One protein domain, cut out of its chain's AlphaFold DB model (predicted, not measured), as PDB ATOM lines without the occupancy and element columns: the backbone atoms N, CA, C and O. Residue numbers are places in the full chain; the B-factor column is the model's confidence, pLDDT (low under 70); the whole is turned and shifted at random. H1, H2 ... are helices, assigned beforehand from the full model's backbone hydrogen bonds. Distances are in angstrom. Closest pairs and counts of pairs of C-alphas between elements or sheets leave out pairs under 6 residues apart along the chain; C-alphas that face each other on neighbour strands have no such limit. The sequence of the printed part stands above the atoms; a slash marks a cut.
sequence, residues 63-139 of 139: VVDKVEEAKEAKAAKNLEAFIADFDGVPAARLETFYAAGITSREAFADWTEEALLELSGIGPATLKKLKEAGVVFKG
ATOM      1  N   VAL A  63     307.522 192.074 450.532       40.91
ATOM      2  CA  VAL A  63     308.028 191.007 449.644       40.91
ATOM      3  C   VAL A  63     307.058 189.828 449.567       40.91
ATOM      4  O   VAL A  63     307.029 189.153 448.543       40.91
ATOM      5  N   VAL A  64     306.224 189.607 450.587       43.84
ATOM      6  CA  VAL A  64     305.224 188.530 450.566       43.84
ATOM      7  C   VAL A  64     304.111 188.858 449.572       43.84
ATOM      8  O   VAL A  64     303.850 188.043 448.692       43.84
ATOM      9  N   ASP A  65     303.590 190.089 449.578       41.69
ATOM     10  CA  ASP A  65     302.516 190.479 448.651       41.69
ATOM     11  C   ASP A  65     302.948 190.401 447.173       41.69
ATOM     12  O   ASP A  65     302.194 189.954 446.318       41.69
ATOM     13  N   LYS A  66     304.205 190.734 446.846       40.78
ATOM     14  CA  LYS A  66     304.705 190.665 445.457       40.78
ATOM     15  C   LYS A  66     305.125 189.270 445.004       40.78
ATOM     16  O   LYS A  66     305.216 189.032 443.800       40.78
ATOM     17  N   VAL A  67     305.426 188.361 445.930       36.84
ATOM     18  CA  VAL A  67     305.694 186.953 445.608       36.84
ATOM     19  C   VAL A  67     304.382 186.184 445.467       36.84
ATOM     20  O   VAL A  67     304.308 185.315 444.599       36.84
ATOM     21  N   GLU A  68     303.344 186.539 446.228       42.66
ATOM     22  CA  GLU A  68     301.989 186.027 446.006       42.66
ATOM     23  C   GLU A  68     301.388 186.566 444.705       42.66
ATOM     24  O   GLU A  68     301.022 185.761 443.855       42.66
ATOM     25  N   GLU A  69     301.438 187.873 444.432       42.22
ATOM     26  CA  GLU A  69     300.941 188.427 443.159       42.22
ATOM     27  C   GLU A  69     301.701 187.877 441.937       42.22
ATOM     28  O   GLU A  69     301.115 187.634 440.880       42.22
ATOM     29  N   ALA A  70     303.010 187.628 442.056       42.28
ATOM     30  CA  ALA A  70     303.786 187.012 440.980       42.28
ATOM     31  C   ALA A  70     303.522 185.504 440.834       42.28
ATOM     32  O   ALA A  70     303.646 184.982 439.722       42.28
ATOM     33  N   LYS A  71     303.166 184.798 441.917       42.84
ATOM     34  CA  LYS A  71     302.720 183.399 441.862       42.84
ATOM     35  C   LYS A  71     301.334 183.295 441.250       42.84
ATOM     36  O   LYS A  71     301.157 182.457 440.378       42.84
ATOM     37  N   GLU A  72     300.400 184.159 441.623       45.78
ATOM     38  CA  GLU A  72     299.034 184.157 441.096       45.78
ATOM     39  C   GLU A  72     298.989 184.604 439.630       45.78
ATOM     40  O   GLU A  72     298.377 183.936 438.798       45.78
ATOM     41  N   ALA A  73     299.743 185.643 439.255       48.28
ATOM     42  CA  ALA A  73     299.848 186.071 437.859       48.28
ATOM     43  C   ALA A  73     300.601 185.064 436.967       48.28
ATOM     44  O   ALA A  73     300.364 185.019 435.758       48.28
ATOM     45  N   LYS A  74     301.513 184.251 437.525       53.09
ATOM     46  CA  LYS A  74     302.120 183.115 436.804       53.09
ATOM     47  C   LYS A  74     301.203 181.897 436.776       53.09
ATOM     48  O   LYS A  74     301.156 181.232 435.751       53.09
ATOM     49  N   ALA A  75     300.475 181.614 437.852       54.22
ATOM     50  CA  ALA A  75     299.538 180.499 437.936       54.22
ATOM     51  C   ALA A  75     298.372 180.677 436.960       54.22
ATOM     52  O   ALA A  75     298.037 179.734 436.257       54.22
ATOM     53  N   ALA A  76     297.827 181.891 436.828       59.28
ATOM     54  CA  ALA A  76     296.793 182.188 435.836       59.28
ATOM     55  C   ALA A  76     297.296 181.971 434.398       59.28
ATOM     56  O   ALA A  76     296.629 181.326 433.595       59.28
ATOM     57  N   LYS A  77     298.518 182.426 434.089       67.19
ATOM     58  CA  LYS A  77     299.151 182.181 432.780       67.19
ATOM     59  C   LYS A  77     299.470 180.702 432.544       67.19
ATOM     60  O   LYS A  77     299.376 180.242 431.414       67.19
ATOM     61  N   ASN A  78     299.836 179.964 433.593       77.88
ATOM     62  CA  ASN A  78     300.065 178.521 433.521       77.88
ATOM     63  C   ASN A  78     298.767 177.740 433.320       77.88
ATOM     64  O   ASN A  78     298.775 176.782 432.558       77.88
ATOM     65  N   LEU A  79     297.657 178.150 433.943       81.19
ATOM     66  CA  LEU A  79     296.348 177.543 433.707       81.19
ATOM     67  C   LEU A  79     295.920 177.744 432.251       81.19
ATOM     68  O   LEU A  79     295.486 176.802 431.603       81.19
ATOM     69  N   GLU A  80     296.068 178.955 431.720       84.12
ATOM     70  CA  GLU A  80     295.695 179.260 430.338       84.12
ATOM     71  C   GLU A  80     296.554 178.477 429.332       84.12
ATOM     72  O   GLU A  80     296.024 177.903 428.381       84.12
ATOM     73  N   ALA A  81     297.863 178.363 429.588       85.31
ATOM     74  CA  ALA A  81     298.764 177.511 428.813       85.31
ATOM     75  C   ALA A  81     298.396 176.019 428.916       85.31
ATOM     76  O   ALA A  81     298.351 175.326 427.903       85.31
ATOM     77  N   PHE A  82     298.058 175.536 430.114       86.38
ATOM     78  CA  PHE A  82     297.600 174.165 430.336       86.38
ATOM     79  C   PHE A  82     296.282 173.884 429.608       86.38
ATOM     80  O   PHE A  82     296.132 172.837 428.989       86.38
ATOM     81  N   ILE A  83     295.336 174.826 429.618       87.31
ATOM     82  CA  ILE A  83     294.080 174.698 428.871       87.31
ATOM     83  C   ILE A  83     294.349 174.639 427.365       87.31
ATOM     84  O   ILE A  83     293.769 173.801 426.675       87.31
ATOM     85  N   ALA A  84     295.257 175.480 426.865       86.31
ATOM     86  CA  ALA A  84     295.644 175.495 425.459       86.31
ATOM     87  C   ALA A  84     296.332 174.194 425.006       86.31
ATOM     88  O   ALA A  84     296.170 173.787 423.857       86.31
ATOM     89  N   ASP A  85     297.049 173.511 425.901       85.12
ATOM     90  CA  ASP A  85     297.665 172.211 425.617       85.12
ATOM     91  C   ASP A  85     296.637 171.085 425.415       85.12
ATOM     92  O   ASP A  85     296.979 170.048 424.842       85.12
ATOM     93  N   PHE A  86     295.391 171.259 425.859       85.31
ATOM     94  CA  PHE A  86     294.340 170.247 425.784       85.31
ATOM     95  C   PHE A  86     293.147 170.725 424.956       85.31
ATOM     96  O   PHE A  86     292.036 170.914 425.462       85.31
ATOM     97  N   ASP A  87     293.370 170.864 423.648       80.50
ATOM     98  CA  ASP A  87     292.309 171.204 422.704       80.50
ATOM     99  C   ASP A  87     291.182 170.151 422.726       80.50
ATOM    100  O   ASP A  87     291.403 168.939 422.657       80.50
ATOM    101  N   GLY A  88     289.941 170.614 422.889       82.12
ATOM    102  CA  GLY A  88     288.753 169.760 422.940       82.12
ATOM    103  C   GLY A  88     288.399 169.167 424.311       82.12
ATOM    104  O   GLY A  88     287.341 168.527 424.429       82.12
ATOM    105  N   VAL A  89     289.197 169.388 425.363       85.62
ATOM    106  CA  VAL A  89     288.798 169.103 426.754       85.62
ATOM    107  C   VAL A  89     288.173 170.367 427.362       85.62
ATOM    108  O   VAL A  89     288.755 171.441 427.262       85.62
ATOM    109  N   PRO A  90     286.981 170.296 427.988       87.69
ATOM    110  CA  PRO A  90     286.375 171.484 428.583       87.69
ATOM    111  C   PRO A  90     287.260 172.069 429.691       87.69
ATOM    112  O   PRO A  90     287.699 171.322 430.568       87.69
ATOM    113  N   ALA A  91     287.435 173.395 429.704       88.19
ATOM    114  CA  ALA A  91     288.248 174.104 430.700       88.19
ATOM    115  C   ALA A  91     287.869 173.740 432.145       88.19
ATOM    116  O   ALA A  91     288.747 173.450 432.942       88.19
ATOM    117  N   ALA A  92     286.574 173.587 432.449       89.19
ATOM    118  CA  ALA A  92     286.107 173.157 433.772       89.19
ATOM    119  C   ALA A  92     286.706 171.807 434.237       89.19
ATOM    120  O   ALA A  92     286.906 171.581 435.430       89.19
ATOM    121  N   ARG A  93     287.006 170.885 433.307       89.75
ATOM    122  CA  ARG A  93     287.670 169.608 433.630       89.75
ATOM    123  C   ARG A  93     289.153 169.821 433.915       89.75
ATOM    124  O   ARG A  93     289.677 169.249 434.862       89.75
ATOM    125  N   LEU A  94     289.800 170.672 433.126       89.31
ATOM    126  CA  LEU A  94     291.208 171.032 433.280       89.31
ATOM    127  C   LEU A  94     291.457 171.819 434.572       89.31
ATOM    128  O   LEU A  94     292.426 171.543 435.266       89.31
ATOM    129  N   GLU A  95     290.537 172.697 434.963       88.69
ATOM    130  CA  GLU A  95     290.536 173.369 436.267       88.69
ATOM    131  C   GLU A  95     290.440 172.372 437.425       88.69
ATOM    132  O   GLU A  95     291.130 172.528 438.429       88.69
ATOM    133  N   THR A  96     289.638 171.312 437.278       90.06
ATOM    134  CA  THR A  96     289.543 170.249 438.294       90.06
ATOM    135  C   THR A  96     290.875 169.509 438.444       90.06
ATOM    136  O   THR A  96     291.314 169.257 439.564       90.06
ATOM    137  N   PHE A  97     291.555 169.206 437.334       89.56
ATOM    138  CA  PHE A  97     292.895 168.610 437.362       89.56
ATOM    139  C   PHE A  97     293.927 169.555 437.982       89.56
ATOM    140  O   PHE A  97     294.707 169.137 438.836       89.56
ATOM    141  N   TYR A  98     293.877 170.838 437.632       89.31
ATOM    142  CA  TYR A  98     294.759 171.853 438.197       89.31
ATOM    143  C   TYR A  98     294.557 172.000 439.713       89.31
ATOM    144  O   TYR A  98     295.528 172.077 440.462       89.31
ATOM    145  N   ALA A  99     293.307 171.954 440.187       87.31
ATOM    146  CA  ALA A  99     292.972 171.945 441.612       87.31
ATOM    147  C   ALA A  99     293.458 170.674 442.333       87.31
ATOM    148  O   ALA A  99     293.813 170.736 443.507       87.31
ATOM    149  N   ALA A 100     293.526 169.540 441.629       85.06
ATOM    150  CA  ALA A 100     294.139 168.305 442.121       85.06
ATOM    151  C   ALA A 100     295.684 168.342 442.103       85.06
ATOM    152  O   ALA A 100     296.325 167.392 442.542       85.06
ATOM    153  N   GLY A 101     296.292 169.431 441.618       85.50
ATOM    154  CA  GLY A 101     297.743 169.604 441.522       85.50
ATOM    155  C   GLY A 101     298.350 169.141 440.196       85.50
ATOM    156  O   GLY A 101     299.568 169.187 440.036       85.50
ATOM    157  N   ILE A 102     297.529 168.731 439.226       87.94
ATOM    158  CA  ILE A 102     297.977 168.328 437.890       87.94
ATOM    159  C   ILE A 102     298.061 169.576 437.015       87.94
ATOM    160  O   ILE A 102     297.062 170.064 436.489       87.94
ATOM    161  N   THR A 103     299.273 170.103 436.874       87.69
ATOM    162  CA  THR A 103     299.535 171.357 436.153       87.69
ATOM    163  C   THR A 103     300.243 171.155 434.813       87.69
ATOM    164  O   THR A 103     300.464 172.121 434.087       87.69
ATOM    165  N   SER A 104     300.595 169.914 434.460       86.06
ATOM    166  CA  SER A 104     301.280 169.573 433.210       86.06
ATOM    167  C   SER A 104     300.870 168.191 432.691       86.06
ATOM    168  O   SER A 104     300.290 167.381 433.416       86.06
ATOM    169  N   ARG A 105     301.191 167.903 431.421       86.19
ATOM    170  CA  ARG A 105     300.988 166.574 430.807       86.19
ATOM    171  C   ARG A 105     301.751 165.469 431.536       86.19
ATOM    172  O   ARG A 105     301.265 164.351 431.634       86.19
ATOM    173  N   GLU A 106     302.933 165.798 432.041       86.12
ATOM    174  CA  GLU A 106     303.822 164.876 432.749       86.12
ATOM    175  C   GLU A 106     303.271 164.524 434.130       86.12
ATOM    176  O   GLU A 106     303.386 163.382 434.554       86.12
ATOM    177  N   ALA A 107     302.591 165.469 434.792       87.62
ATOM    178  CA  ALA A 107     301.992 165.236 436.101       87.62
ATOM    179  C   ALA A 107     300.939 164.115 436.074       87.62
ATOM    180  O   ALA A 107     300.745 163.437 437.075       87.62
ATOM    181  N   PHE A 108     300.297 163.852 434.931       88.50
ATOM    182  CA  PHE A 108     299.376 162.720 434.796       88.50
ATOM    183  C   PHE A 108     300.060 161.347 434.916       88.50
ATOM    184  O   PHE A 108     299.371 160.371 435.210       88.50
ATOM    185  N   ALA A 109     301.383 161.255 434.748       89.81
ATOM    186  CA  ALA A 109     302.123 160.001 434.899       89.81
ATOM    187  C   ALA A 109     302.172 159.506 436.356       89.81
ATOM    188  O   ALA A 109     302.393 158.319 436.592       89.81
ATOM    189  N   ASP A 110     301.927 160.390 437.328       89.88
ATOM    190  CA  ASP A 110     301.830 160.038 438.748       89.88
ATOM    191  C   ASP A 110     300.414 159.618 439.169       89.88
ATOM    192  O   ASP A 110     300.233 159.021 440.236       89.88
ATOM    193  N   TRP A 111     299.416 159.882 438.320       89.44
ATOM    194  CA  TRP A 111     298.003 159.643 438.594       89.44
ATOM    195  C   TRP A 111     297.480 158.415 437.852       89.44
ATOM    196  O   TRP A 111     297.756 158.211 436.670       89.44
ATOM    197  N   THR A 112     296.682 157.601 438.544       91.38
ATOM    198  CA  THR A 112     296.009 156.443 437.943       91.38
ATOM    199  C   THR A 112     294.709 156.857 437.260       91.38
ATOM    200  O   THR A 112     294.081 157.855 437.622       91.38
ATOM    201  N   GLU A 113     294.261 156.061 436.284       88.94
ATOM    202  CA  GLU A 113     292.980 156.295 435.600       88.94
ATOM    203  C   GLU A 113     291.796 156.303 436.575       88.94
ATOM    204  O   GLU A 113     290.867 157.091 436.405       88.94
ATOM    205  N   GLU A 114     291.852 155.473 437.619       89.44
ATOM    206  CA  GLU A 114     290.821 155.385 438.656       89.44
ATOM    207  C   GLU A 114     290.746 156.664 439.498       89.44
ATOM    208  O   GLU A 114     289.658 157.208 439.679       89.44
ATOM    209  N   ALA A 115     291.895 157.198 439.929       89.06
ATOM    210  CA  ALA A 115     291.948 158.433 440.710       89.06
ATOM    211  C   ALA A 115     291.426 159.635 439.910       89.06
ATOM    212  O   ALA A 115     290.744 160.507 440.447       89.06
ATOM    213  N   LEU A 116     291.699 159.666 438.602       88.75
ATOM    214  CA  LEU A 116     291.164 160.700 437.722       88.75
ATOM    215  C   LEU A 116     289.662 160.532 437.493       88.75
ATOM    216  O   LEU A 116     288.979 161.536 437.333       88.75
ATOM    217  N   LEU A 117     289.137 159.303 437.483       90.50
ATOM    218  CA  LEU A 117     287.700 159.041 437.353       90.50
ATOM    219  C   LEU A 117     286.908 159.447 438.605       90.50
ATOM    220  O   LEU A 117     285.724 159.761 438.502       90.50
ATOM    221  N   GLU A 118     287.552 159.429 439.773       90.38
ATOM    222  CA  GLU A 118     286.957 159.834 441.050       90.38
ATOM    223  C   GLU A 118     286.833 161.365 441.182       90.38
ATOM    224  O   GLU A 118     286.007 161.869 441.948       90.38
ATOM    225  N   LEU A 119     287.591 162.128 440.382       87.81
ATOM    226  CA  LEU A 119     287.466 163.583 440.321       87.81
ATOM    227  C   LEU A 119     286.102 164.003 439.758       87.81
ATOM    228  O   LEU A 119     285.637 163.517 438.725       87.81
ATOM    229  N   SER A 120     285.475 164.977 440.424       83.88
ATOM    230  CA  SER A 120     284.102 165.399 440.137       83.88
ATOM    231  C   SER A 120     283.882 165.769 438.666       83.88
ATOM    232  O   SER A 120     284.366 166.775 438.140       83.88
ATOM    233  N   GLY A 121     283.105 164.921 437.992       83.69
ATOM    234  CA  GLY A 121     282.697 165.080 436.605       83.69
ATOM    235  C   GLY A 121     283.796 164.822 435.564       83.69
ATOM    236  O   GLY A 121     283.554 164.998 434.368       83.69
ATOM    237  N   ILE A 122     284.967 164.333 435.957       89.56
ATOM    238  CA  ILE A 122     285.809 163.620 435.002       89.56
ATOM    239  C   ILE A 122     285.108 162.304 434.651       89.56
ATOM    240  O   ILE A 122     284.567 161.611 435.504       89.56
ATOM    241  N   GLY A 123     285.051 161.987 433.362       90.00
ATOM    242  CA  GLY A 123     284.460 160.747 432.876       90.00
ATOM    243  C   GLY A 123     285.399 160.032 431.909       90.00
ATOM    244  O   GLY A 123     286.386 160.622 431.455       90.00
ATOM    245  N   PRO A 124     285.065 158.796 431.502       89.19
ATOM    246  CA  PRO A 124     285.894 158.012 430.584       89.19
ATOM    247  C   PRO A 124     286.100 158.709 429.229       89.19
ATOM    248  O   PRO A 124     287.142 158.553 428.596       89.19
ATOM    249  N   ALA A 125     285.146 159.544 428.801       90.75
ATOM    250  CA  ALA A 125     285.288 160.368 427.603       90.75
ATOM    251  C   ALA A 125     286.428 161.397 427.722       90.75
ATOM    252  O   ALA A 125     287.134 161.639 426.745       90.75
ATOM    253  N   THR A 126     286.630 161.984 428.905       90.06
ATOM    254  CA  THR A 126     287.734 162.919 429.160       90.06
ATOM    255  C   THR A 126     289.067 162.175 429.158       90.06
ATOM    256  O   THR A 126     289.998 162.623 428.500       90.06
ATOM    257  N   LEU A 127     289.146 161.004 429.804       89.38
ATOM    258  CA  LEU A 127     290.361 160.178 429.791       89.38
ATOM    259  C   LEU A 127     290.758 159.754 428.375       89.38
ATOM    260  O   LEU A 127     291.936 159.788 428.030       89.38
ATOM    261  N   LYS A 128     289.780 159.407 427.529       91.25
ATOM    262  CA  LYS A 128     290.039 159.097 426.119       91.25
ATOM    263  C   LYS A 128     290.671 160.286 425.387       91.25
ATOM    264  O   LYS A 128     291.683 160.098 424.723       91.25
ATOM    265  N   LYS A 129     290.133 161.496 425.573       90.06
ATOM    266  CA  LYS A 129     290.692 162.722 424.980       90.06
ATOM    267  C   LYS A 129     292.102 163.031 425.480       90.06
ATOM    268  O   LYS A 129     292.946 163.446 424.699       90.06
ATOM    269  N   LEU A 130     292.377 162.800 426.765       89.44
ATOM    270  CA  LEU A 130     293.719 162.969 427.327       89.44
ATOM    271  C   LEU A 130     294.719 161.991 426.687       89.44
ATOM    272  O   LEU A 130     295.805 162.409 426.291       89.44
ATOM    273  N   LYS A 131     294.335 160.721 426.491       89.00
ATOM    274  CA  LYS A 131     295.156 159.741 425.754       89.00
ATOM    275  C   LYS A 131     295.387 160.165 424.300       89.00
ATOM    276  O   LYS A 131     296.499 160.035 423.801       89.00
ATOM    277  N   GLU A 132     294.368 160.705 423.629       89.50
ATOM    278  CA  GLU A 132     294.485 161.257 422.266       89.50
ATOM    279  C   GLU A 132     295.423 162.476 422.213       89.50
ATOM    280  O   GLU A 132     296.158 162.642 421.242       89.50
ATOM    281  N   ALA A 133     295.468 163.275 423.281       86.12
ATOM    282  CA  ALA A 133     296.414 164.379 423.456       86.12
ATOM    283  C   ALA A 133     297.843 163.922 423.833       86.12
ATOM    284  O   ALA A 133     298.724 164.761 424.032       86.12
ATOM    285  N   GLY A 134     298.093 162.610 423.921       86.81
ATOM    286  CA  GLY A 134     299.407 162.039 424.224       86.81
ATOM    287  C   GLY A 134     299.741 161.961 425.714       86.81
ATOM    288  O   GLY A 134     300.910 161.823 426.065       86.81
ATOM    289  N   VAL A 135     298.742 162.054 426.597       90.19
ATOM    290  CA  VAL A 135     298.938 161.860 428.038       90.19
ATOM    291  C   VAL A 135     299.116 160.383 428.353       90.19
ATOM    292  O   VAL A 135     298.339 159.536 427.908       90.19
ATOM    293  N   VAL A 136     300.124 160.093 429.171       89.19
ATOM    294  CA  VAL A 136     300.374 158.767 429.728       89.19
ATOM    295  C   VAL A 136     299.959 158.788 431.192       89.19
ATOM    296  O   VAL A 136     300.403 159.649 431.947       89.19
ATOM    297  N   PHE A 137     299.096 157.852 431.575       89.62
ATOM    298  CA  PHE A 137     298.686 157.666 432.964       89.62
ATOM    299  C   PHE A 137     299.588 156.663 433.667       89.62
ATOM    300  O   PHE A 137     300.223 155.821 433.024       89.62
ATOM    301  N   LYS A 138     299.587 156.721 434.997       89.62
ATOM    302  CA  LYS A 138     300.168 155.674 435.825       89.62
ATOM    303  C   LYS A 138     299.395 154.373 435.608       89.62
ATOM    304  O   LYS A 138     298.193 154.320 435.876       89.62
ATOM    305  N   GLY A 139     300.092 153.371 435.074       75.81
ATOM    306  CA  GLY A 139     299.587 152.008 434.893       75.81
ATOM    307  C   GLY A 139     299.623 151.187 436.171       75.81
ATOM    308  O   GLY A 139     300.457 151.498 437.052       75.81
TER     309      GLY A 139
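Overview. This is residues 63 to 139 of the 139 residues of the protein "Superfamily II helicase" of Streptococcus merionis (UniProt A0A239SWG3). A long helix, H1, sticks out with residues 63 to 74 from a compact head that holds its other end and four short helices, H2 to H5. The printed part has 77 residues, five named helices in the order H1 to H5, and no named strand: all helix. It is only just compact, close to loose, with a radius of gyration of the C-alphas of 13.5 A, and spans 43 by 21 by 21 A.

Arrangement. H1, residues 63 to 85, touches H2, residues 91 to 99, with residues 79 to 83 alone; the closest C-alphas, of Ile 83 and Ala 91, are 6.1 A apart. H4, residues 113 to 118, and H5, residues 124 to 132, form a hairpin and only just touch, with 3 pairs of C-alphas within 8 A, the closest being Leu 117 and Pro 124, 7.1 A. H3, residues 106 to 110, touches no helix. Every O i to N i+4 pair is within hydrogen-bond range in H2, H4 and H5, 18 of 19 in H1 and 0 of 1 in H3, which has 2 of 2 O i to N i+3 pairs.

Along the chain. H1 runs 32.2 A from C-alpha 63 at (308.028, 191.007, 449.644). H5 ends at C-alpha 132 (294.485, 161.257, 422.266).

Size, cuts and confidence. The printed part has no cut and no long link. Residues 63 to 77 have pLDDT under 70.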